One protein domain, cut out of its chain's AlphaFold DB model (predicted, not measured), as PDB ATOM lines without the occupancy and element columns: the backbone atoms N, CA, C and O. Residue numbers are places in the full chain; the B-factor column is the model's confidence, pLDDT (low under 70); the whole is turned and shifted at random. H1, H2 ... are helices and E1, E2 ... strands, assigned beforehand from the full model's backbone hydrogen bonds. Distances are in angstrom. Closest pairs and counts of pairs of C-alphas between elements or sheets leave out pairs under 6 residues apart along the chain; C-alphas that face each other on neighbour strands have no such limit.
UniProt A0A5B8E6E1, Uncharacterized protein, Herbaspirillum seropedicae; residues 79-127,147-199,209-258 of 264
ATOM      1  N   ARG A  79     -31.833 -44.700  40.929       90.62
ATOM      2  CA  ARG A  79     -32.691 -43.781  41.683       90.62
ATOM      3  C   ARG A  79     -34.028 -44.415  42.066       90.62
ATOM      4  O   ARG A  79     -34.514 -44.182  43.176       90.62
ATOM      5  N   TRP A  80     -34.586 -45.226  41.170       93.19
ATOM      6  CA  TRP A  80     -35.893 -45.869  41.308       93.19
ATOM      7  C   TRP A  80     -35.824 -47.246  41.966       93.19
ATOM      8  O   TRP A  80     -36.817 -47.957  42.037       93.19
ATOM      9  N   GLN A  81     -34.672 -47.613  42.526       91.12
ATOM     10  CA  GLN A  81     -34.572 -48.789  43.380       91.12
ATOM     11  C   GLN A  81     -35.087 -48.454  44.785       91.12
ATOM     12  O   GLN A  81     -34.652 -47.485  45.421       91.12
ATOM     13  N   GLY A  82     -36.028 -49.257  45.277       92.31
ATOM     14  CA  GLY A  82     -36.673 -49.035  46.565       92.31
ATOM     15  C   GLY A  82     -37.710 -50.094  46.916       92.31
ATOM     16  O   GLY A  82     -37.852 -51.109  46.237       92.31
ATOM     17  N   LYS A  83     -38.424 -49.857  48.016       95.12
ATOM     18  CA  LYS A  83     -39.538 -50.699  48.462       95.12
ATOM     19  C   LYS A  83     -40.799 -50.302  47.708       95.12
ATOM     20  O   LYS A  83     -41.101 -49.112  47.616       95.12
ATOM     21  N   LEU A  84     -41.569 -51.281  47.249       93.75
ATOM     22  CA  LEU A  84     -42.928 -51.025  46.768       93.75
ATOM     23  C   LEU A  84     -43.847 -50.758  47.963       93.75
ATOM     24  O   LEU A  84     -43.645 -51.334  49.030       93.75
ATOM     25  N   ILE A  85     -44.893 -49.945  47.789       94.88
ATOM     26  CA  ILE A  85     -45.877 -49.674  48.857       94.88
ATOM     27  C   ILE A  85     -46.443 -50.989  49.412       94.88
ATOM     28  O   ILE A  85     -46.480 -51.160  50.632       94.88
ATOM     29  N   SER A  86     -46.767 -51.942  48.531       93.25
ATOM     30  CA  SER A  86     -47.266 -53.290  48.853       93.25
ATOM     31  C   SER A  86     -46.352 -54.130  49.754       93.25
ATOM     32  O   SER A  86     -46.805 -55.089  50.372       93.25
ATOM     33  N   GLN A  87     -45.071 -53.774  49.859       95.06
ATOM     34  CA  GLN A  87     -44.070 -54.449  50.693       95.06
ATOM     35  C   GLN A  87     -43.843 -53.739  52.037       95.06
ATOM     36  O   GLN A  87     -42.927 -54.088  52.784       95.06
ATOM     37  N   THR A  88     -44.629 -52.707  52.344       96.56
ATOM     38  CA  THR A  88     -44.477 -51.878  53.545       96.56
ATOM     39  C   THR A  88     -45.748 -51.882  54.388       96.56
ATOM     40  O   THR A  88     -46.816 -52.282  53.933       96.56
ATOM     41  N   SER A  89     -45.653 -51.363  55.613       96.12
ATOM     42  CA  SER A  89     -46.804 -51.147  56.499       96.12
ATOM     43  C   SER A  89     -47.784 -50.069  56.003       96.12
ATOM     44  O   SER A  89     -48.802 -49.848  56.651       96.12
ATOM     45  N   LEU A  90     -47.520 -49.412  54.865       96.62
ATOM     46  CA  LEU A  90     -48.453 -48.470  54.233       96.62
ATOM     47  C   LEU A  90     -49.579 -49.168  53.466       96.62
ATOM     48  O   LEU A  90     -50.647 -48.581  53.297       96.62
ATOM     49  N   TYR A  91     -49.351 -50.385  52.973       96.12
ATOM     50  CA  TYR A  91     -50.323 -51.065  52.125       96.12
ATOM     51  C   TYR A  91     -51.606 -51.382  52.900       96.12
ATOM     52  O   TYR A  91     -51.552 -51.985  53.971       96.12
ATOM     53  N   HIS A  92     -52.752 -50.939  52.378       95.69
ATOM     54  CA  HIS A  92     -54.068 -51.028  53.022       95.69
ATOM     55  C   HIS A  92     -54.094 -50.494  54.468       95.69
ATOM     56  O   HIS A  92     -54.862 -50.951  55.322       95.69
ATOM     57  N   PHE A  93     -53.247 -49.507  54.771       96.12
ATOM     58  CA  PHE A  93     -53.100 -48.986  56.126       96.12
ATOM     59  C   PHE A  93     -54.422 -48.488  56.725       96.12
ATOM     60  O   PHE A  93     -54.712 -48.759  57.891       96.12
ATOM     61  N   PHE A  94     -55.245 -47.789  55.946       94.38
ATOM     62  CA  PHE A  94     -56.501 -47.228  56.444       94.38
ATOM     63  C   PHE A  94     -57.636 -48.250  56.561       94.38
ATOM     64  O   PHE A  94     -58.551 -48.017  57.348       94.38
ATOM     65  N   ASP A  95     -57.542 -49.410  55.904       94.12
ATOM     66  CA  ASP A  95     -58.484 -50.518  56.134       94.12
ATOM     67  C   ASP A  95     -58.261 -51.159  57.504       94.12
ATOM     68  O   ASP A  95     -59.210 -51.508  58.204       94.12
ATOM     69  N   SER A  96     -56.996 -51.273  57.919       93.56
ATOM     70  CA  SER A  96     -56.645 -51.751  59.262       93.56
ATOM     71  C   SER A  96     -56.858 -50.694  60.354       93.56
ATOM     72  O   SER A  96     -56.949 -51.038  61.534       93.56
ATOM     73  N   HIS A  97     -56.999 -49.420  59.974       93.31
ATOM     74  CA  HIS A  97     -57.185 -48.291  60.889       93.31
ATOM     75  C   HIS A  97     -58.347 -47.373  60.458       93.31
ATOM     76  O   HIS A  97     -58.151 -46.165  60.232       93.31
ATOM     77  N   PRO A  98     -59.577 -47.913  60.354       91.06
ATOM     78  CA  PRO A  98     -60.719 -47.158  59.864       91.06
ATOM     79  C   PRO A  98     -61.060 -46.028  60.830       91.06
ATOM     80  O   PRO A  98     -61.018 -46.203  62.051       91.06
ATOM     81  N   ARG A  99     -61.426 -44.869  60.281       87.31
ATOM     82  CA  ARG A  99     -61.877 -43.730  61.080       87.31
ATOM     83  C   ARG A  99     -63.221 -44.071  61.714       87.31
ATOM     84  O   ARG A  99     -64.196 -44.302  61.003       87.31
ATOM     85  N   ARG A 100     -63.299 -44.080  63.045       86.69
ATOM     86  CA  ARG A 100     -64.558 -44.391  63.758       86.69
ATOM     87  C   ARG A 100     -65.419 -43.168  64.046       86.69
ATOM     88  O   ARG A 100     -66.594 -43.305  64.366       86.69
ATOM     89  N   GLY A 101     -64.844 -41.974  63.947       82.31
ATOM     90  CA  GLY A 101     -65.576 -40.736  64.155       82.31
ATOM     91  C   GLY A 101     -64.752 -39.480  63.876       82.31
ATOM     92  O   GLY A 101     -63.558 -39.558  63.578       82.31
ATOM     93  N   PRO A 102     -65.371 -38.292  63.988       76.00
ATOM     94  CA  PRO A 102     -64.721 -37.031  63.646       76.00
ATOM     95  C   PRO A 102     -63.479 -36.706  64.487       76.00
ATOM     96  O   PRO A 102     -62.563 -36.061  63.980       76.00
ATOM     97  N   SER A 103     -63.448 -37.174  65.738       76.75
ATOM     98  CA  SER A 103     -62.362 -36.994  66.712       76.75
ATOM     99  C   SER A 103     -61.268 -38.064  66.640       76.75
ATOM    100  O   SER A 103     -60.286 -37.997  67.383       76.75
ATOM    101  N   ASP A 104     -61.435 -39.062  65.773       81.25
ATOM    102  CA  ASP A 104     -60.461 -40.124  65.591       81.25
ATOM    103  C   ASP A 104     -59.324 -39.620  64.705       81.25
ATOM    104  O   ASP A 104     -59.397 -39.641  63.477       81.25
ATOM    105  N   TYR A 105     -58.302 -39.067  65.353       79.12
ATOM    106  CA  TYR A 105     -57.164 -38.457  64.676       79.12
ATOM    107  C   TYR A 105     -55.945 -39.369  64.604       79.12
ATOM    108  O   TYR A 105     -54.905 -38.897  64.161       79.12
ATOM    109  N   TRP A 106     -56.005 -40.608  65.087       85.31
ATOM    110  CA  TRP A 106     -54.864 -41.523  65.085       85.31
ATOM    111  C   TRP A 106     -55.261 -42.864  64.464       85.31
ATOM    112  O   TRP A 106     -56.426 -43.240  64.517       85.31
ATOM    113  N   PRO A 107     -54.314 -43.607  63.882       90.38
ATOM    114  CA  PRO A 107     -52.947 -43.201  63.555       90.38
ATOM    115  C   PRO A 107     -52.893 -42.147  62.429       90.38
ATOM    116  O   PRO A 107     -53.902 -41.842  61.801       90.38
ATOM    117  N   ARG A 108     -51.716 -41.560  62.197       89.31
ATOM    118  CA  ARG A 108     -51.479 -40.504  61.199       89.31
ATOM    119  C   ARG A 108     -50.310 -40.844  60.291       89.31
ATOM    120  O   ARG A 108     -49.359 -41.467  60.756       89.31
ATOM    121  N   ILE A 109     -50.337 -40.361  59.054       92.69
ATOM    122  CA  ILE A 109     -49.261 -40.542  58.080       92.69
ATOM    123  C   ILE A 109     -48.843 -39.189  57.504       92.69
ATOM    124  O   ILE A 109     -49.673 -38.425  57.017       92.69
ATOM    125  N   ALA A 110     -47.537 -38.932  57.501       92.50
ATOM    126  CA  ALA A 110     -46.926 -37.928  56.642       92.50
ATOM    127  C   ALA A 110     -46.143 -38.618  55.536       92.50
ATOM    128  O   ALA A 110     -45.342 -39.508  55.824       92.50
ATOM    129  N   ILE A 111     -46.304 -38.154  54.304       94.81
ATOM    130  CA  ILE A 111     -45.485 -38.572  53.169       94.81
ATOM    131  C   ILE A 111     -44.621 -37.397  52.729       94.81
ATOM    132  O   ILE A 111     -45.137 -36.338  52.383       94.81
ATOM    133  N   ARG A 112     -43.303 -37.579  52.725       93.06
ATOM    134  CA  ARG A 112     -42.357 -36.622  52.156       93.06
ATOM    135  C   ARG A 112     -41.863 -37.116  50.810       93.06
ATOM    136  O   ARG A 112     -41.310 -38.209  50.756       93.06
ATOM    137  N   ILE A 113     -42.035 -36.320  49.759       93.69
ATOM    138  CA  ILE A 113     -41.475 -36.654  48.449       93.69
ATOM    139  C   ILE A 113     -39.976 -36.347  48.486       93.69
ATOM    140  O   ILE A 113     -39.564 -35.242  48.830       93.69
ATOM    141  N   ASP A 114     -39.170 -37.360  48.189       93.00
ATOM    142  CA  ASP A 114     -37.710 -37.280  48.204       93.00
ATOM    143  C   ASP A 114     -37.170 -37.011  46.786       93.00
ATOM    144  O   ASP A 114     -36.266 -36.195  46.610       93.00
ATOM    145  N   ASP A 115     -37.757 -37.655  45.769       93.31
ATOM    146  CA  ASP A 115     -37.428 -37.452  44.351       93.31
ATOM    147  C   ASP A 115     -38.632 -37.771  43.445       93.31
ATOM    148  O   ASP A 115     -39.575 -38.456  43.846       93.31
ATOM    149  N   TYR A 116     -38.608 -37.277  42.211       93.31
ATOM    150  CA  TYR A 116     -39.662 -37.455  41.212       93.31
ATOM    151  C   TYR A 116     -39.101 -37.330  39.784       93.31
ATOM    152  O   TYR A 116     -38.130 -36.601  39.539       93.31
ATOM    153  N   SER A 117     -39.718 -38.040  38.835       91.88
ATOM    154  CA  SER A 117     -39.357 -37.978  37.413       91.88
ATOM    155  C   SER A 117     -39.481 -36.562  36.858       91.88
ATOM    156  O   SER A 117     -40.467 -35.865  37.080       91.88
ATOM    157  N   GLU A 118     -38.493 -36.141  36.077       87.56
ATOM    158  CA  GLU A 118     -38.335 -34.768  35.585       87.56
ATOM    159  C   GLU A 118     -39.514 -34.304  34.716       87.56
ATOM    160  O   GLU A 118     -39.849 -33.124  34.679       87.56
ATOM    161  N   THR A 119     -40.187 -35.234  34.044       85.69
ATOM    162  CA  THR A 119     -41.364 -34.974  33.204       85.69
ATOM    163  C   THR A 119     -42.629 -34.631  34.005       85.69
ATOM    164  O   THR A 119     -43.581 -34.088  33.435       85.69
ATOM    165  N   LEU A 120     -42.635 -34.873  35.323       87.81
ATOM    166  CA  LEU A 120     -43.705 -34.449  36.234       87.81
ATOM    167  C   LEU A 120     -43.626 -32.951  36.568       87.81
ATOM    168  O   LEU A 120     -44.653 -32.309  36.780       87.81
ATOM    169  N   VAL A 121     -42.416 -32.381  36.584       87.38
ATOM    170  CA  VAL A 121     -42.177 -30.939  36.741       87.38
ATOM    171  C   VAL A 121     -41.102 -30.518  35.736       87.38
ATOM    172  O   VAL A 121     -39.933 -30.390  36.105       87.38
ATOM    173  N   PRO A 122     -41.470 -30.312  34.460       72.25
ATOM    174  CA  PRO A 122     -40.504 -29.940  33.438       72.25
ATOM    175  C   PRO A 122     -39.808 -28.623  33.798       72.25
ATOM    176  O   PRO A 122     -40.454 -27.664  34.237       72.25
ATOM    177  N   ALA A 123     -38.490 -28.581  33.589       63.81
ATOM    178  CA  ALA A 123     -37.701 -27.367  33.744       63.81
ATOM    179  C   ALA A 123     -38.248 -26.263  32.822       63.81
ATOM    180  O   ALA A 123     -38.621 -26.506  31.670       63.81
ATOM    181  N   THR A 124     -38.329 -25.045  33.351       52.72
ATOM    182  CA  THR A 124     -38.837 -23.860  32.655       52.72
ATOM    183  C   THR A 124     -38.120 -23.688  31.311       52.72
ATOM    184  O   THR A 124     -36.903 -23.539  31.284       52.72
ATOM    185  N   GLY A 125     -38.866 -23.718  30.199       50.94
ATOM    186  CA  GLY A 125     -38.331 -23.541  28.837       50.94
ATOM    187  C   GLY A 125     -38.448 -24.757  27.908       50.94
ATOM    188  O   GLY A 125     -38.198 -24.620  26.714       50.94
ATOM    189  N   GLY A 126     -38.858 -25.927  28.410       46.34
ATOM    190  CA  GLY A 126     -39.211 -27.076  27.566       46.34
ATOM    191  C   GLY A 126     -40.611 -26.954  26.950       46.34
ATOM    192  O   GLY A 126     -41.511 -26.364  27.546       46.34
ATOM    193  N   VAL A 127     -40.814 -27.540  25.765       48.44
ATOM    194  CA  VAL A 127     -42.151 -27.706  25.173       48.44
ATOM    195  C   VAL A 127     -42.986 -28.575  26.118       48.44
ATOM    196  O   VAL A 127     -42.661 -29.739  26.344       48.44
ATOM    197  N   ILE A 147     -42.730 -43.861  31.486       88.44
ATOM    198  CA  ILE A 147     -42.657 -44.378  32.852       88.44
ATOM    199  C   ILE A 147     -42.098 -43.275  33.761       88.44
ATOM    200  O   ILE A 147     -40.985 -42.788  33.566       88.44
ATOM    201  N   GLU A 148     -42.918 -42.864  34.716       92.00
ATOM    202  CA  GLU A 148     -42.736 -41.783  35.669       92.00
ATOM    203  C   GLU A 148     -42.879 -42.352  37.085       92.00
ATOM    204  O   GLU A 148     -43.768 -43.155  37.377       92.00
ATOM    205  N   CYS A 149     -41.998 -41.915  37.974       94.50
ATOM    206  CA  CYS A 149     -41.877 -42.424  39.327       94.50
ATOM    207  C   CYS A 149     -41.789 -41.288  40.336       94.50
ATOM    208  O   CYS A 149     -41.312 -40.186  40.046       94.50
ATOM    209  N   ILE A 150     -42.206 -41.603  41.555       95.06
ATOM    210  CA  ILE A 150     -41.971 -40.810  42.754       95.06
ATOM    211  C   ILE A 150     -41.285 -41.684  43.797       95.06
ATOM    212  O   ILE A 150     -41.633 -42.850  43.995       95.06
ATOM    213  N   LYS A 151     -40.303 -41.103  44.476       95.69
ATOM    214  CA  LYS A 151     -39.621 -41.695  45.619       95.69
ATOM    215  C   LYS A 151     -39.978 -40.892  46.851       95.69
ATOM    216  O   LYS A 151     -39.938 -39.663  46.817       95.69
ATOM    217  N   PHE A 152     -40.345 -41.568  47.927       96.12
ATOM    218  CA  PHE A 152     -40.802 -40.897  49.128       96.12
ATOM    219  C   PHE A 152     -40.431 -41.637  50.407       96.12
ATOM    220  O   PHE A 152     -40.175 -42.846  50.438       96.12
ATOM    221  N   THR A 153     -40.468 -40.872  51.489       96.00
ATOM    222  CA  THR A 153     -40.316 -41.340  52.855       96.00
ATOM    223  C   THR A 153     -41.616 -41.086  53.594       96.00
ATOM    224  O   THR A 153     -42.114 -39.961  53.626       96.00
ATOM    225  N   ALA A 154     -42.168 -42.124  54.209       96.06
ATOM    226  CA  ALA A 154     -43.362 -42.015  55.030       96.06
ATOM    227  C   ALA A 154     -43.011 -42.092  56.516       96.06
ATOM    228  O   ALA A 154     -42.154 -42.873  56.935       96.06
ATOM    229  N   VAL A 155     -43.706 -41.305  57.329       94.75
ATOM    230  CA  VAL A 155     -43.685 -41.434  58.786       94.75
ATOM    231  C   VAL A 155     -45.101 -41.724  59.253       94.75
ATOM    232  O   VAL A 155     -46.011 -40.926  59.038       94.75
ATOM    233  N   ILE A 156     -45.274 -42.877  59.888       93.88
ATOM    234  CA  ILE A 156     -46.525 -43.313  60.494       93.88
ATOM    235  C   ILE A 156     -46.431 -43.038  61.987       93.88
ATOM    236  O   ILE A 156     -45.601 -43.622  62.680       93.88
ATOM    237  N   TRP A 157     -47.307 -42.201  62.517       91.06
ATOM    238  CA  TRP A 157     -47.460 -42.032  63.955       91.06
ATOM    239  C   TRP A 157     -48.661 -42.831  64.434       91.06
ATOM    240  O   TRP A 157     -49.808 -42.511  64.120       91.06
ATOM    241  N   LYS A 158     -48.390 -43.872  65.219       88.81
ATOM    242  CA  LYS A 158     -49.420 -44.728  65.827       88.81
ATOM    243  C   LYS A 158     -50.064 -44.034  67.021       88.81
ATOM    244  O   LYS A 158     -51.261 -44.151  67.253       88.81
ATOM    245  N   THR A 159     -49.258 -43.273  67.756       85.44
ATOM    246  CA  THR A 159     -49.671 -42.469  68.907       85.44
ATOM    247  C   THR A 159     -48.870 -41.163  68.923       85.44
ATOM    248  O   THR A 159     -47.899 -41.032  68.172       85.44
ATOM    249  N   PRO A 160     -49.180 -40.215  69.826       82.38
ATOM    250  CA  PRO A 160     -48.374 -39.011  70.005       82.38
ATOM    251  C   PRO A 160     -46.874 -39.242  70.259       82.38
ATOM    252  O   PRO A 160     -46.075 -38.349  70.000       82.38
ATOM    253  N   LYS A 161     -46.484 -40.416  70.775       84.31
ATOM    254  CA  LYS A 161     -45.097 -40.729  71.166       84.31
ATOM    255  C   LYS A 161     -44.459 -41.853  70.354       84.31
ATOM    256  O   LYS A 161     -43.268 -42.094  70.502       84.31
ATOM    257  N   GLN A 162     -45.240 -42.559  69.539       88.44
ATOM    258  CA  GLN A 162     -44.772 -43.724  68.799       88.44
ATOM    259  C   GLN A 162     -44.887 -43.474  67.302       88.44
ATOM    260  O   GLN A 162     -45.992 -43.306  66.777       88.44
ATOM    261  N   SER A 163     -43.741 -43.509  66.628       91.56
ATOM    262  CA  SER A 163     -43.637 -43.357  65.183       91.56
ATOM    263  C   SER A 163     -42.809 -44.463  64.548       91.56
ATOM    264  O   SER A 163     -41.867 -44.972  65.149       91.56
ATOM    265  N   GLU A 164     -43.133 -44.772  63.306       94.69
ATOM    266  CA  GLU A 164     -42.415 -45.673  62.419       94.69
ATOM    267  C   GLU A 164     -42.056 -44.897  61.152       94.69
ATOM    268  O   GLU A 164     -42.899 -44.194  60.597       94.69
ATOM    269  N   ARG A 165     -40.800 -44.991  60.714       95.25
ATOM    270  CA  ARG A 165     -40.312 -44.320  59.509       95.25
ATOM    271  C   ARG A 165     -39.995 -45.360  58.443       95.25
ATOM    272  O   ARG A 165     -39.291 -46.329  58.717       95.25
ATOM    273  N   ILE A 166     -40.507 -45.138  57.240       96.94
ATOM    274  CA  ILE A 166     -40.371 -46.021  56.086       96.94
ATOM    275  C   ILE A 166     -39.711 -45.210  54.983       96.94
ATOM    276  O   ILE A 166     -40.308 -44.286  54.437       96.94
ATOM    277  N   GLU A 167     -38.464 -45.540  54.686       95.81
ATOM    278  CA  GLU A 167     -37.649 -44.806  53.721       95.81
ATOM    279  C   GLU A 167     -37.525 -45.563  52.404       95.81
ATOM    280  O   GLU A 167     -37.680 -46.791  52.365       95.81
ATOM    281  N   ASN A 168     -37.157 -44.826  51.352       94.81
ATOM    282  CA  ASN A 168     -36.899 -45.354  50.014       94.81
ATOM    283  C   ASN A 168     -38.097 -46.118  49.436       94.81
ATOM    284  O   ASN A 168     -37.918 -47.172  48.825       94.81
ATOM    285  N   VAL A 169     -39.313 -45.609  49.642       96.56
ATOM    286  CA  VAL A 169     -40.495 -46.139  48.960       96.56
ATOM    287  C   VAL A 169     -40.515 -45.566  47.553       96.56
ATOM    288  O   VAL A 169     -40.355 -44.359  47.383       96.56
ATOM    289  N   VAL A 170     -40.677 -46.421  46.550       96.19
ATOM    290  CA  VAL A 170     -40.767 -46.019  45.144       96.19
ATOM    291  C   VAL A 170     -42.125 -46.439  44.609       96.19
ATOM    292  O   VAL A 170     -42.600 -47.544  44.873       96.19
ATOM    293  N   HIS A 171     -42.756 -45.527  43.880       94.81
ATOM    294  CA  HIS A 171     -44.012 -45.778  43.204       94.81
ATOM    295  C   HIS A 171     -43.966 -45.201  41.791       94.81
ATOM    296  O   HIS A 171     -43.818 -43.989  41.614       94.81
ATOM    297  N   CYS A 172     -44.088 -46.076  40.798       94.38
ATOM    298  CA  CYS A 172     -44.116 -45.723  39.387       94.38
ATOM    299  C   CYS A 172     -45.481 -46.045  38.772       94.38
ATOM    300  O   CYS A 172     -46.185 -46.942  39.236       94.38
ATOM    301  N   ASN A 173     -45.836 -45.396  37.658       90.56
ATOM    302  CA  ASN A 173     -47.001 -45.823  36.867       90.56
ATOM    303  C   ASN A 173     -46.879 -47.254  36.348       90.56
ATOM    304  O   ASN A 173     -47.900 -47.912  36.180       90.56
ATOM    305  N   ALA A 174     -45.655 -47.743  36.130       87.81
ATOM    306  CA  ALA A 174     -45.408 -49.144  35.794       87.81
ATOM    307  C   ALA A 174     -46.001 -50.119  36.829       87.81
ATOM    308  O   ALA A 174     -46.381 -51.225  36.460       87.81
ATOM    309  N   ASP A 175     -46.108 -49.697  38.094       84.06
ATOM    310  CA  ASP A 175     -46.594 -50.529  39.197       84.06
ATOM    311  C   ASP A 175     -48.121 -50.441  39.387       84.06
ATOM    312  O   ASP A 175     -48.674 -51.165  40.215       84.06
ATOM    313  N   ILE A 176     -48.806 -49.555  38.651       87.19
ATOM    314  CA  ILE A 176     -50.265 -49.394  38.712       87.19
ATOM    315  C   ILE A 176     -50.918 -50.538  37.944       87.19
ATOM    316  O   ILE A 176     -50.622 -50.751  36.771       87.19
ATOM    317  N   ARG A 177     -51.864 -51.234  38.575       82.00
ATOM    318  CA  ARG A 177     -52.609 -52.319  37.923       82.00
ATOM    319  C   ARG A 177     -53.935 -51.818  37.373       82.00
ATOM    320  O   ARG A 177     -54.608 -51.003  37.996       82.00
ATOM    321  N   MET A 178     -54.377 -52.373  36.244       72.69
ATOM    322  CA  MET A 178     -55.664 -51.996  35.631       72.69
ATOM    323  C   MET A 178     -56.890 -52.179  36.525       72.69
ATOM    324  O   MET A 178     -57.887 -51.489  36.343       72.69
ATOM    325  N   ASN A 179     -56.854 -53.163  37.416       73.44
ATOM    326  CA  ASN A 179     -57.975 -53.500  38.286       73.44
ATOM    327  C   ASN A 179     -57.951 -52.738  39.617       73.44
ATOM    328  O   ASN A 179     -58.861 -52.915  40.425       73.44
ATOM    329  N   GLU A 180     -56.929 -51.919  39.869       72.88
ATOM    330  CA  GLU A 180     -56.893 -51.073  41.052       72.88
ATOM    331  C   GLU A 180     -57.832 -49.884  40.859       72.88
ATOM    332  O   GLU A 180     -57.766 -49.160  39.864       72.88
ATOM    333  N   ALA A 181     -58.730 -49.674  41.822       72.25
ATOM    334  CA  ALA A 181     -59.606 -48.513  41.809       72.25
ATOM    335  C   ALA A 181     -58.759 -47.235  41.845       72.25
ATOM    336  O   ALA A 181     -57.879 -47.102  42.684       72.25
ATOM    337  N   THR A 182     -59.017 -46.260  40.983       76.69
ATOM    338  CA  THR A 182     -58.315 -44.968  41.036       76.69
ATOM    339  C   THR A 182     -59.248 -43.891  41.561       76.69
ATOM    340  O   THR A 182     -60.406 -43.824  41.147       76.69
ATOM    341  N   LEU A 183     -58.749 -43.011  42.430       83.75
ATOM    342  CA  LEU A 183     -59.512 -41.828  42.825       83.75
ATOM    343  C   LEU A 183     -59.754 -40.907  41.631       83.75
ATOM    344  O   LEU A 183     -58.846 -40.700  40.829       83.75
ATOM    345  N   SER A 184     -60.956 -40.328  41.562       83.25
ATOM    346  CA  SER A 184     -61.341 -39.383  40.514       83.25
ATOM    347  C   SER A 184     -60.588 -38.053  40.626       83.25
ATOM    348  O   SER A 184     -60.103 -37.662  41.690       83.25
ATOM    349  N   VAL A 185     -60.562 -37.293  39.529       83.31
ATOM    350  CA  VAL A 185     -60.002 -35.930  39.506       83.31
ATOM    351  C   VAL A 185     -60.698 -35.002  40.511       83.31
ATOM    352  O   VAL A 185     -60.033 -34.157  41.113       83.31
ATOM    353  N   GLY A 186     -62.012 -35.168  40.704       84.81
ATOM    354  CA  GLY A 186     -62.787 -34.425  41.701       84.81
ATOM    355  C   GLY A 186     -62.279 -34.705  43.112       84.81
ATOM    356  O   GLY A 186     -61.816 -33.785  43.772       84.81
ATOM    357  N   ALA A 187     -62.196 -35.984  43.494       86.94
ATOM    358  CA  ALA A 187     -61.668 -36.397  44.792       86.94
ATOM    359  C   ALA A 187     -60.240 -35.868  45.027       86.94
ATOM    360  O   ALA A 187     -59.933 -35.314  46.076       86.94
ATOM    361  N   LEU A 188     -59.351 -35.947  44.036       89.25
ATOM    362  CA  LEU A 188     -57.996 -35.395  44.165       89.25
ATOM    363  C   LEU A 188     -57.972 -33.868  44.329       89.25
ATOM    364  O   LEU A 188     -57.066 -33.331  44.969       89.25
ATOM    365  N   THR A 189     -58.937 -33.167  43.739       89.06
ATOM    366  CA  THR A 189     -59.097 -31.718  43.906       89.06
ATOM    367  C   THR A 189     -59.633 -31.398  45.300       89.06
ATOM    368  O   THR A 189     -59.086 -30.522  45.968       89.06
ATOM    369  N   ASP A 190     -60.613 -32.166  45.778       87.50
ATOM    370  CA  ASP A 190     -61.171 -32.038  47.124       87.50
ATOM    371  C   ASP A 190     -60.084 -32.250  48.181       87.50
ATOM    372  O   ASP A 190     -59.942 -31.427  49.085       87.50
ATOM    373  N   TYR A 191     -59.224 -33.262  48.011       90.31
ATOM    374  CA  TYR A 191     -58.071 -33.486  48.889       90.31
ATOM    375  C   TYR A 191     -57.162 -32.258  49.002       90.31
ATOM    376  O   TYR A 191     -56.755 -31.889  50.101       90.31
ATOM    377  N   ALA A 192     -56.849 -31.612  47.875       86.44
ATOM    378  CA  ALA A 192     -55.983 -30.433  47.863       86.44
ATOM    379  C   ALA A 192     -56.594 -29.249  48.633       86.44
ATOM    380  O   ALA A 192     -55.864 -28.377  49.100       86.44
ATOM    381  N   SER A 193     -57.920 -29.231  48.791       85.69
ATOM    382  CA  SER A 193     -58.635 -28.232  49.587       85.69
ATOM    383  C   SER A 193     -58.739 -28.580  51.077       85.69
ATOM    384  O   SER A 193     -59.109 -27.719  51.879       85.69
ATOM    385  N   LEU A 194     -58.403 -29.816  51.474       85.19
ATOM    386  CA  LEU A 194     -58.533 -30.251  52.859       85.19
ATOM    387  C   LEU A 194     -57.533 -29.545  53.775       85.19
ATOM    388  O   LEU A 194     -56.329 -29.424  53.518       85.19
ATOM    389  N   ILE A 195     -58.069 -29.134  54.917       83.00
ATOM    390  CA  ILE A 195     -57.334 -28.493  55.997       83.00
ATOM    391  C   ILE A 195     -57.126 -29.540  57.083       83.00
ATOM    392  O   ILE A 195     -58.010 -30.349  57.375       83.00
ATOM    393  N   SER A 196     -55.957 -29.516  57.713       71.75
ATOM    394  CA  SER A 196     -55.766 -30.313  58.915       71.75
ATOM    395  C   SER A 196     -56.755 -29.899  60.009       71.75
ATOM    396  O   SER A 196     -57.026 -28.707  60.174       71.75
ATOM    397  N   PRO A 197     -57.199 -30.831  60.871       66.19
ATOM    398  CA  PRO A 197     -57.855 -30.478  62.114       66.19
ATOM    399  C   PRO A 197     -56.956 -29.516  62.888       66.19
ATOM    400  O   PRO A 197     -55.724 -29.646  62.862       66.19
ATOM    401  N   ALA A 198     -57.578 -28.544  63.557       57.44
ATOM    402  CA  ALA A 198     -56.868 -27.592  64.395       57.44
ATOM    403  C   ALA A 198     -55.946 -28.364  65.346       57.44
ATOM    404  O   ALA A 198     -56.399 -29.244  66.085       57.44
ATOM    405  N   SER A 199     -54.640 -28.083  65.295       54.47
ATOM    406  CA  SER A 199     -53.697 -28.776  66.165       54.47
ATOM    407  C   SER A 199     -54.078 -28.458  67.609       54.47
ATOM    408  O   SER A 199     -54.021 -27.293  68.009       54.47
ATOM    409  N   GLY A 209     -47.991 -35.562  69.434       61.38
ATOM    410  CA  GLY A 209     -47.336 -36.011  68.205       61.38
ATOM    411  C   GLY A 209     -47.192 -34.879  67.183       61.38
ATOM    412  O   GLY A 209     -47.329 -33.710  67.544       61.38
ATOM    413  N   PRO A 210     -46.903 -35.174  65.904       68.00
ATOM    414  CA  PRO A 210     -46.583 -34.135  64.933       68.00
ATOM    415  C   PRO A 210     -47.672 -33.065  64.887       68.00
ATOM    416  O   PRO A 210     -48.870 -33.366  64.797       68.00
ATOM    417  N   LYS A 211     -47.231 -31.806  64.920       71.81
ATOM    418  CA  LYS A 211     -48.082 -30.685  64.552       71.81
ATOM    419  C   LYS A 211     -48.416 -30.866  63.079       71.81
ATOM    420  O   LYS A 211     -47.534 -30.772  62.227       71.81
ATOM    421  N   SER A 212     -49.670 -31.180  62.802       69.81
ATOM    422  CA  SER A 212     -50.143 -31.300  61.437       69.81
ATOM    423  C   SER A 212     -50.060 -29.935  60.734       69.81
ATOM    424  O   SER A 212     -50.234 -28.892  61.382       69.81
ATOM    425  N   PRO A 213     -49.722 -29.917  59.434       74.62
ATOM    426  CA  PRO A 213     -49.648 -28.682  58.657       74.62
ATOM    427  C   PRO A 213     -51.030 -28.037  58.541       74.62
ATOM    428  O   PRO A 213     -52.035 -28.707  58.724       74.62
ATOM    429  N   SER A 214     -51.116 -26.748  58.211       78.94
ATOM    430  CA  SER A 214     -52.423 -26.108  57.985       78.94
ATOM    431  C   SER A 214     -53.174 -26.742  56.809       78.94
ATOM    432  O   SER A 214     -54.365 -27.008  56.922       78.94
ATOM    433  N   LYS A 215     -52.474 -27.045  55.714       84.38
ATOM    434  CA  LYS A 215     -53.003 -27.765  54.547       84.38
ATOM    435  C   LYS A 215     -52.444 -29.180  54.500       84.38
ATOM    436  O   LYS A 215     -51.261 -29.368  54.775       84.38
ATOM    437  N   LEU A 216     -53.263 -30.158  54.112       85.50
ATOM    438  CA  LEU A 216     -52.808 -31.549  53.959       85.50
ATOM    439  C   LEU A 216     -51.906 -31.754  52.733       85.50
ATOM    440  O   LEU A 216     -51.176 -32.742  52.650       85.50
ATOM    441  N   LEU A 217     -51.949 -30.819  51.787       87.38
ATOM    442  CA  LEU A 217     -51.087 -30.780  50.619       87.38
ATOM    443  C   LEU A 217     -50.297 -29.459  50.623       87.38
ATOM    444  O   LEU A 217     -50.913 -28.391  50.645       87.38
ATOM    445  N   PRO A 218     -48.954 -29.499  50.609       78.50
ATOM    446  CA  PRO A 218     -48.142 -28.309  50.414       78.50
ATOM    447  C   PRO A 218     -48.379 -27.741  49.012       78.50
ATOM    448  O   PRO A 218     -48.183 -28.440  48.025       78.50
ATOM    449  N   ASP A 219     -48.767 -26.473  48.922       74.06
ATOM    450  CA  ASP A 219     -48.960 -25.748  47.660       74.06
ATOM    451  C   ASP A 219     -48.172 -24.429  47.630       74.06
ATOM    452  O   ASP A 219     -48.536 -23.474  46.942       74.06
ATOM    453  N   TYR A 220     -47.077 -24.380  48.396       75.00
ATOM    454  CA  TYR A 220     -46.293 -23.170  48.640       75.00
ATOM    455  C   TYR A 220     -45.574 -22.653  47.391       75.00
ATOM    456  O   TYR A 220     -45.290 -21.458  47.302       75.00
ATOM    457  N   THR A 221     -45.277 -23.527  46.425       84.38
ATOM    458  CA  THR A 221     -44.618 -23.161  45.168       84.38
ATOM    459  C   THR A 221     -45.433 -23.578  43.940       84.38
ATOM    460  O   THR A 221     -46.276 -24.477  43.978       84.38
ATOM    461  N   GLN A 222     -45.156 -22.951  42.792       83.94
ATOM    462  CA  GLN A 222     -45.731 -23.383  41.510       83.94
ATOM    463  C   GLN A 222     -45.297 -24.814  41.145       83.94
ATOM    464  O   GLN A 222     -46.049 -25.542  40.501       83.94
ATOM    465  N   GLN A 223     -44.098 -25.223  41.569       86.00
ATOM    466  CA  GLN A 223     -43.576 -26.565  41.326       86.00
ATOM    467  C   GLN A 223     -44.343 -27.623  42.127       86.00
ATOM    468  O   GLN A 223     -44.663 -28.663  41.563       86.00
ATOM    469  N   ASP A 224     -44.716 -27.335  43.380       86.31
ATOM    470  CA  ASP A 224     -45.556 -28.227  44.196       86.31
ATOM    471  C   ASP A 224     -46.913 -28.471  43.518       86.31
ATOM    472  O   ASP A 224     -47.328 -29.610  43.301       86.31
ATOM    473  N   ASN A 225     -47.563 -27.381  43.096       85.06
ATOM    474  CA  ASN A 225     -48.839 -27.429  42.382       85.06
ATOM    475  C   ASN A 225     -48.732 -28.200  41.061       85.06
ATOM    476  O   ASN A 225     -49.622 -28.986  40.720       85.06
ATOM    477  N   ARG A 226     -47.644 -27.988  40.314       87.75
ATOM    478  CA  ARG A 226     -47.385 -28.678  39.049       87.75
ATOM    479  C   ARG A 226     -47.147 -30.168  39.271       87.75
ATOM    480  O   ARG A 226     -47.820 -30.956  38.619       87.75
ATOM    481  N   LEU A 227     -46.303 -30.554  40.230       90.69
ATOM    482  CA  LEU A 227     -46.056 -31.959  40.562       90.69
ATOM    483  C   LEU A 227     -47.357 -32.680  40.915       90.69
ATOM    484  O   LEU A 227     -47.643 -33.736  40.355       90.69
ATOM    485  N   TYR A 228     -48.171 -32.093  41.795       90.50
ATOM    486  CA  TYR A 228     -49.437 -32.704  42.190       90.50
ATOM    487  C   TYR A 228     -50.424 -32.805  41.026       90.50
ATOM    488  O   TYR A 228     -51.025 -33.855  40.818       90.50
ATOM    489  N   THR A 229     -50.574 -31.738  40.235       86.75
ATOM    490  CA  THR A 229     -51.525 -31.691  39.111       86.75
ATOM    491  C   THR A 229     -51.130 -32.646  37.990       86.75
ATOM    492  O   THR A 229     -51.978 -33.350  37.443       86.75
ATOM    493  N   THR A 230     -49.844 -32.693  37.655       87.44
ATOM    494  CA  THR A 230     -49.305 -33.539  36.595       87.44
ATOM    495  C   THR A 230     -49.227 -35.006  37.024       87.44
ATOM    496  O   THR A 230     -49.562 -35.889  36.238       87.44
ATOM    497  N   GLY A 231     -48.857 -35.265  38.278       89.25
ATOM    498  CA  GLY A 231     -48.729 -36.600  38.864       89.25
ATOM    499  C   GLY A 231     -50.011 -37.157  39.485       89.25
ATOM    500  O   GLY A 231     -49.930 -38.111  40.255       89.25
ATOM    501  N   ARG A 232     -51.195 -36.596  39.196       90.06
ATOM    502  CA  ARG A 232     -52.482 -37.001  39.808       90.06
ATOM    503  C   ARG A 232     -52.745 -38.506  39.781       90.06
ATOM    504  O   ARG A 232     -53.379 -39.029  40.691       90.06
ATOM    505  N   TYR A 233     -52.290 -39.205  38.748       88.69
ATOM    506  CA  TYR A 233     -52.441 -40.655  38.643       88.69
ATOM    507  C   TYR A 233     -51.538 -41.411  39.648       88.69
ATOM    508  O   TYR A 233     -52.005 -42.379  40.241       88.69
ATOM    509  N   LEU A 234     -50.316 -40.929  39.933       93.00
ATOM    510  CA  LEU A 234     -49.436 -41.477  40.985       93.00
ATOM    511  C   LEU A 234     -50.006 -41.198  42.375       93.00
ATOM    512  O   LEU A 234     -50.145 -42.113  43.176       93.00
ATOM    513  N   PHE A 235     -50.388 -39.948  42.662       92.94
ATOM    514  CA  PHE A 235     -50.991 -39.603  43.957       92.94
ATOM    515  C   PHE A 235     -52.310 -40.353  44.181       92.94
ATOM    516  O   PHE A 235     -52.544 -40.873  45.268       92.94
ATOM    517  N   GLY A 236     -53.139 -40.468  43.140       91.69
ATOM    518  CA  GLY A 236     -54.352 -41.282  43.153       91.69
ATOM    519  C   GLY A 236     -54.074 -42.744  43.494       91.69
ATOM    520  O   GLY A 236     -54.747 -43.286  44.367       91.69
ATOM    521  N   SER A 237     -53.065 -43.359  42.867       92.00
ATOM    522  CA  SER A 237     -52.683 -44.742  43.172       92.00
ATOM    523  C   SER A 237     -52.104 -44.891  44.581       92.00
ATOM    524  O   SER A 237     -52.481 -45.835  45.267       92.00
ATOM    525  N   ILE A 238     -51.300 -43.941  45.083       94.12
ATOM    526  CA  ILE A 238     -50.870 -43.937  46.495       94.12
ATOM    527  C   ILE A 238     -52.092 -44.002  47.412       94.12
ATOM    528  O   ILE A 238     -52.162 -44.875  48.274       94.12
ATOM    529  N   PHE A 239     -53.072 -43.111  47.231       94.00
ATOM    530  CA  PHE A 239     -54.263 -43.104  48.080       94.00
ATOM    531  C   PHE A 239     -55.000 -44.442  48.044       94.00
ATOM    532  O   PHE A 239     -55.333 -44.971  49.103       94.00
ATOM    533  N   THR A 240     -55.188 -45.024  46.858       92.31
ATOM    534  CA  THR A 240     -55.793 -46.352  46.713       92.31
ATOM    535  C   THR A 240     -54.985 -47.435  47.417       92.31
ATOM    536  O   THR A 240     -55.558 -48.228  48.157       92.31
ATOM    537  N   GLN A 241     -53.665 -47.481  47.227       93.31
ATOM    538  CA  GLN A 241     -52.815 -48.509  47.830       93.31
ATOM    539  C   GLN A 241     -52.761 -48.400  49.356       93.31
ATOM    540  O   GLN A 241     -52.554 -49.404  50.031       93.31
ATOM    541  N   LEU A 242     -52.983 -47.208  49.914       94.56
ATOM    542  CA  LEU A 242     -53.145 -46.994  51.354       94.56
ATOM    543  C   LEU A 242     -54.574 -47.297  51.853       94.56
ATOM    544  O   LEU A 242     -54.805 -47.265  53.063       94.56
ATOM    545  N   SER A 243     -55.530 -47.559  50.957       93.31
ATOM    546  CA  SER A 243     -56.983 -47.563  51.209       93.31
ATOM    547  C   SER A 243     -57.518 -46.258  51.802       93.31
ATOM    548  O   SER A 243     -58.462 -46.234  52.594       93.31
ATOM    549  N   TYR A 244     -56.903 -45.134  51.449       92.75
ATOM    550  CA  TYR A 244     -57.268 -43.836  51.989       92.75
ATOM    551  C   TYR A 244     -58.506 -43.257  51.298       92.75
ATOM    552  O   TYR A 244     -58.487 -42.937  50.110       92.75
ATOM    553  N   ARG A 245     -59.573 -43.054  52.077       87.94
ATOM    554  CA  ARG A 245     -60.837 -42.457  51.615       87.94
ATOM    555  C   ARG A 245     -60.979 -40.968  51.926       87.94
ATOM    556  O   ARG A 245     -61.981 -40.388  51.523       87.94
ATOM    557  N   GLY A 246     -59.971 -40.352  52.550       83.12
ATOM    558  CA  GLY A 246     -60.019 -38.973  53.047       83.12
ATOM    559  C   GLY A 246     -60.570 -37.901  52.117       83.12
ATOM    560  O   GLY A 246     -61.269 -37.017  52.602       83.12
ATOM    561  N   PRO A 247     -60.351 -37.954  50.794       82.69
ATOM    562  CA  PRO A 247     -60.947 -36.961  49.911       82.69
ATOM    563  C   PRO A 247     -62.473 -37.080  49.777       82.69
ATOM    564  O   PRO A 247     -63.122 -36.118  49.395       82.69
ATOM    565  N   LEU A 248     -63.050 -38.245  50.093       83.94
ATOM    566  CA  LEU A 248     -64.489 -38.522  50.024       83.94
ATOM    567  C   LEU A 248     -65.209 -38.284  51.358       83.94
ATOM    568  O   LEU A 248     -66.393 -37.961  51.360       83.94
ATOM    569  N   ASP A 249     -64.529 -38.482  52.489       83.44
ATOM    570  CA  ASP A 249     -65.112 -38.408  53.838       83.44
ATOM    571  C   ASP A 249     -64.456 -37.347  54.745       83.44
ATOM    572  O   ASP A 249     -64.766 -37.246  55.938       83.44
ATOM    573  N   GLY A 250     -63.547 -36.540  54.192       84.81
ATOM    574  CA  GLY A 250     -62.817 -35.505  54.916       84.81
ATOM    575  C   GLY A 250     -61.922 -36.058  56.026       84.81
ATOM    576  O   GLY A 250     -61.754 -35.395  57.054       84.81
ATOM    577  N   ASP A 251     -61.411 -37.289  55.902       88.38
ATOM    578  CA  ASP A 251     -60.342 -37.790  56.770       88.38
ATOM    579  C   ASP A 251     -59.095 -36.907  56.593       88.38
ATOM    580  O   ASP A 251     -58.675 -36.685  55.461       88.38
ATOM    581  N   PRO A 252     -58.510 -36.363  57.672       87.12
ATOM    582  CA  PRO A 252     -57.320 -35.531  57.581       87.12
ATOM    583  C   PRO A 252     -56.052 -36.215  58.117       87.12
ATOM    584  O   PRO A 252     -55.067 -35.550  58.442       87.12
ATOM    585  N   ARG A 253     -56.079 -37.540  58.307       89.81
ATOM    586  CA  ARG A 253     -54.983 -38.304  58.928       89.81
ATOM    587  C   ARG A 253     -53.795 -38.565  57.999       89.81
ATOM    588  O   ARG A 253     -52.774 -39.043  58.489       89.81
ATOM    589  N   LEU A 254     -53.897 -38.242  56.711       92.38
ATOM    590  CA  LEU A 254     -52.802 -38.300  55.743       92.38
ATOM    591  C   LEU A 254     -52.479 -36.888  55.249       92.38
ATOM    592  O   LEU A 254     -53.378 -36.146  54.864       92.38
ATOM    593  N   TRP A 255     -51.198 -36.525  55.247       92.19
ATOM    594  CA  TRP A 255     -50.717 -35.300  54.608       92.19
ATOM    595  C   TRP A 255     -49.385 -35.519  53.898       92.19
ATOM    596  O   TRP A 255     -48.627 -36.439  54.212       92.19
ATOM    597  N   PHE A 256     -49.083 -34.629  52.959       91.19
ATOM    598  CA  PHE A 256     -47.787 -34.563  52.302       91.19
ATOM    599  C   PHE A 256     -46.933 -33.452  52.912       91.19
ATOM    600  O   PHE A 256     -47.436 -32.457  53.434       91.19
ATOM    601  N   ILE A 257     -45.620 -33.621  52.860       85.88
ATOM    602  CA  ILE A 257     -44.619 -32.643  53.287       85.88
ATOM    603  C   ILE A 257     -43.634 -32.509  52.132       85.88
ATOM    604  O   ILE A 257     -43.188 -33.533  51.645       85.88
ATOM    605  N   ASN A 258     -43.267 -31.293  51.717       78.94
ATOM    606  CA  ASN A 258     -42.314 -31.051  50.621       78.94
ATOM    607  C   ASN A 258     -42.594 -31.882  49.357       78.94
ATOM    608  O   ASN A 258     -42.091 -32.992  49.210       78.94
TER     609      ASN A 258
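AT A GLANCE: This is residues 79 to 127, 147 to 199 and 209 to 258 of the 264 residues of an uncharacterized protein of Herbaspirillum seropedicae (UniProt A0A5B8E6E1). A strongly twisted four-stranded sheet makes a wall along the longest axis, with the helices gathered loosely on one side of it: H4 nearest, H2 and H5 farther out, and H1 and H3 towards opposite ends. Long loops fill much of the rest. The printed part has 152 residues, under half of them in named elements, in the order H1 E1 E2 E3 H2 H3 H4 H5 E4. The sheet, E3 E2 E1 E4, is mixed, and the class is mixed, helices and strands. The whole is compact, with a radius of gyration of the C-alphas of 14.9 A, yet elongated, spanning 47 by 31 by 29 A.

IN THESE COORDINATES: E2, residues 149 to 159, is 30.6 A long; E3, 162 to 172, 29.5 A, bends by 57 degrees at residue 168; E1, 108 to 116, is 23.4 A. E4, 254 to 257, ends at C-alpha 257 (-44.619, -32.643, 53.287). H4, 232 to 241, is 14.0 A; H2, 185 to 193, 12.8 A; H3, 222 to 230, 11.8 A. H5 is residues 246 to 249; H1, 93 to 96, begins at C-alpha 93 (-53.100, -48.986, 56.126).

HOW THE PARTS SIT: E2 and E3 form an antiparallel hairpin, N 154 to O 166 at 2.9 A. E2 and E1 are antiparallel, N 112 to O 153 at 2.8 A. E1 and E4 are parallel, N 111 to O 255 at 2.9 A. H4 only grazes the sheet; its closest C-alphas to E3 are Leu 234 and Cys 172, 7.0 A. H1 also only grazes it, with residues 93 to 94. H2 only just touches H4, with 3 pairs of C-alphas within 8 A, the closest Leu 188 and Gly 236, 7.0 A, about perpendicular at 86 degrees. H2 touches H5, closest C-alphas Tyr 191 and Pro 247, 4.6 A. H3 is close to but not clearly touching H4, closest C-alphas Tyr 228 and Phe 235, 7.3 A. In H2, H3 and H4 every O i to N i+4 pair is within hydrogen-bond range; H1 and H5 are too short for one.

THE WHOLE: The C-alphas farthest apart, of Arg 100 and Gly 125, are 48.4 A apart. Residues 128 to 146 and 200 to 208 are not printed, with C-alpha gaps of 18.4 A and 9.8 A. The links H1 to E1 and E3 to H2 are long. The model's pLDDT is under 70 at residues 123 to 127, 197 to 199, 209 to 210 and 212.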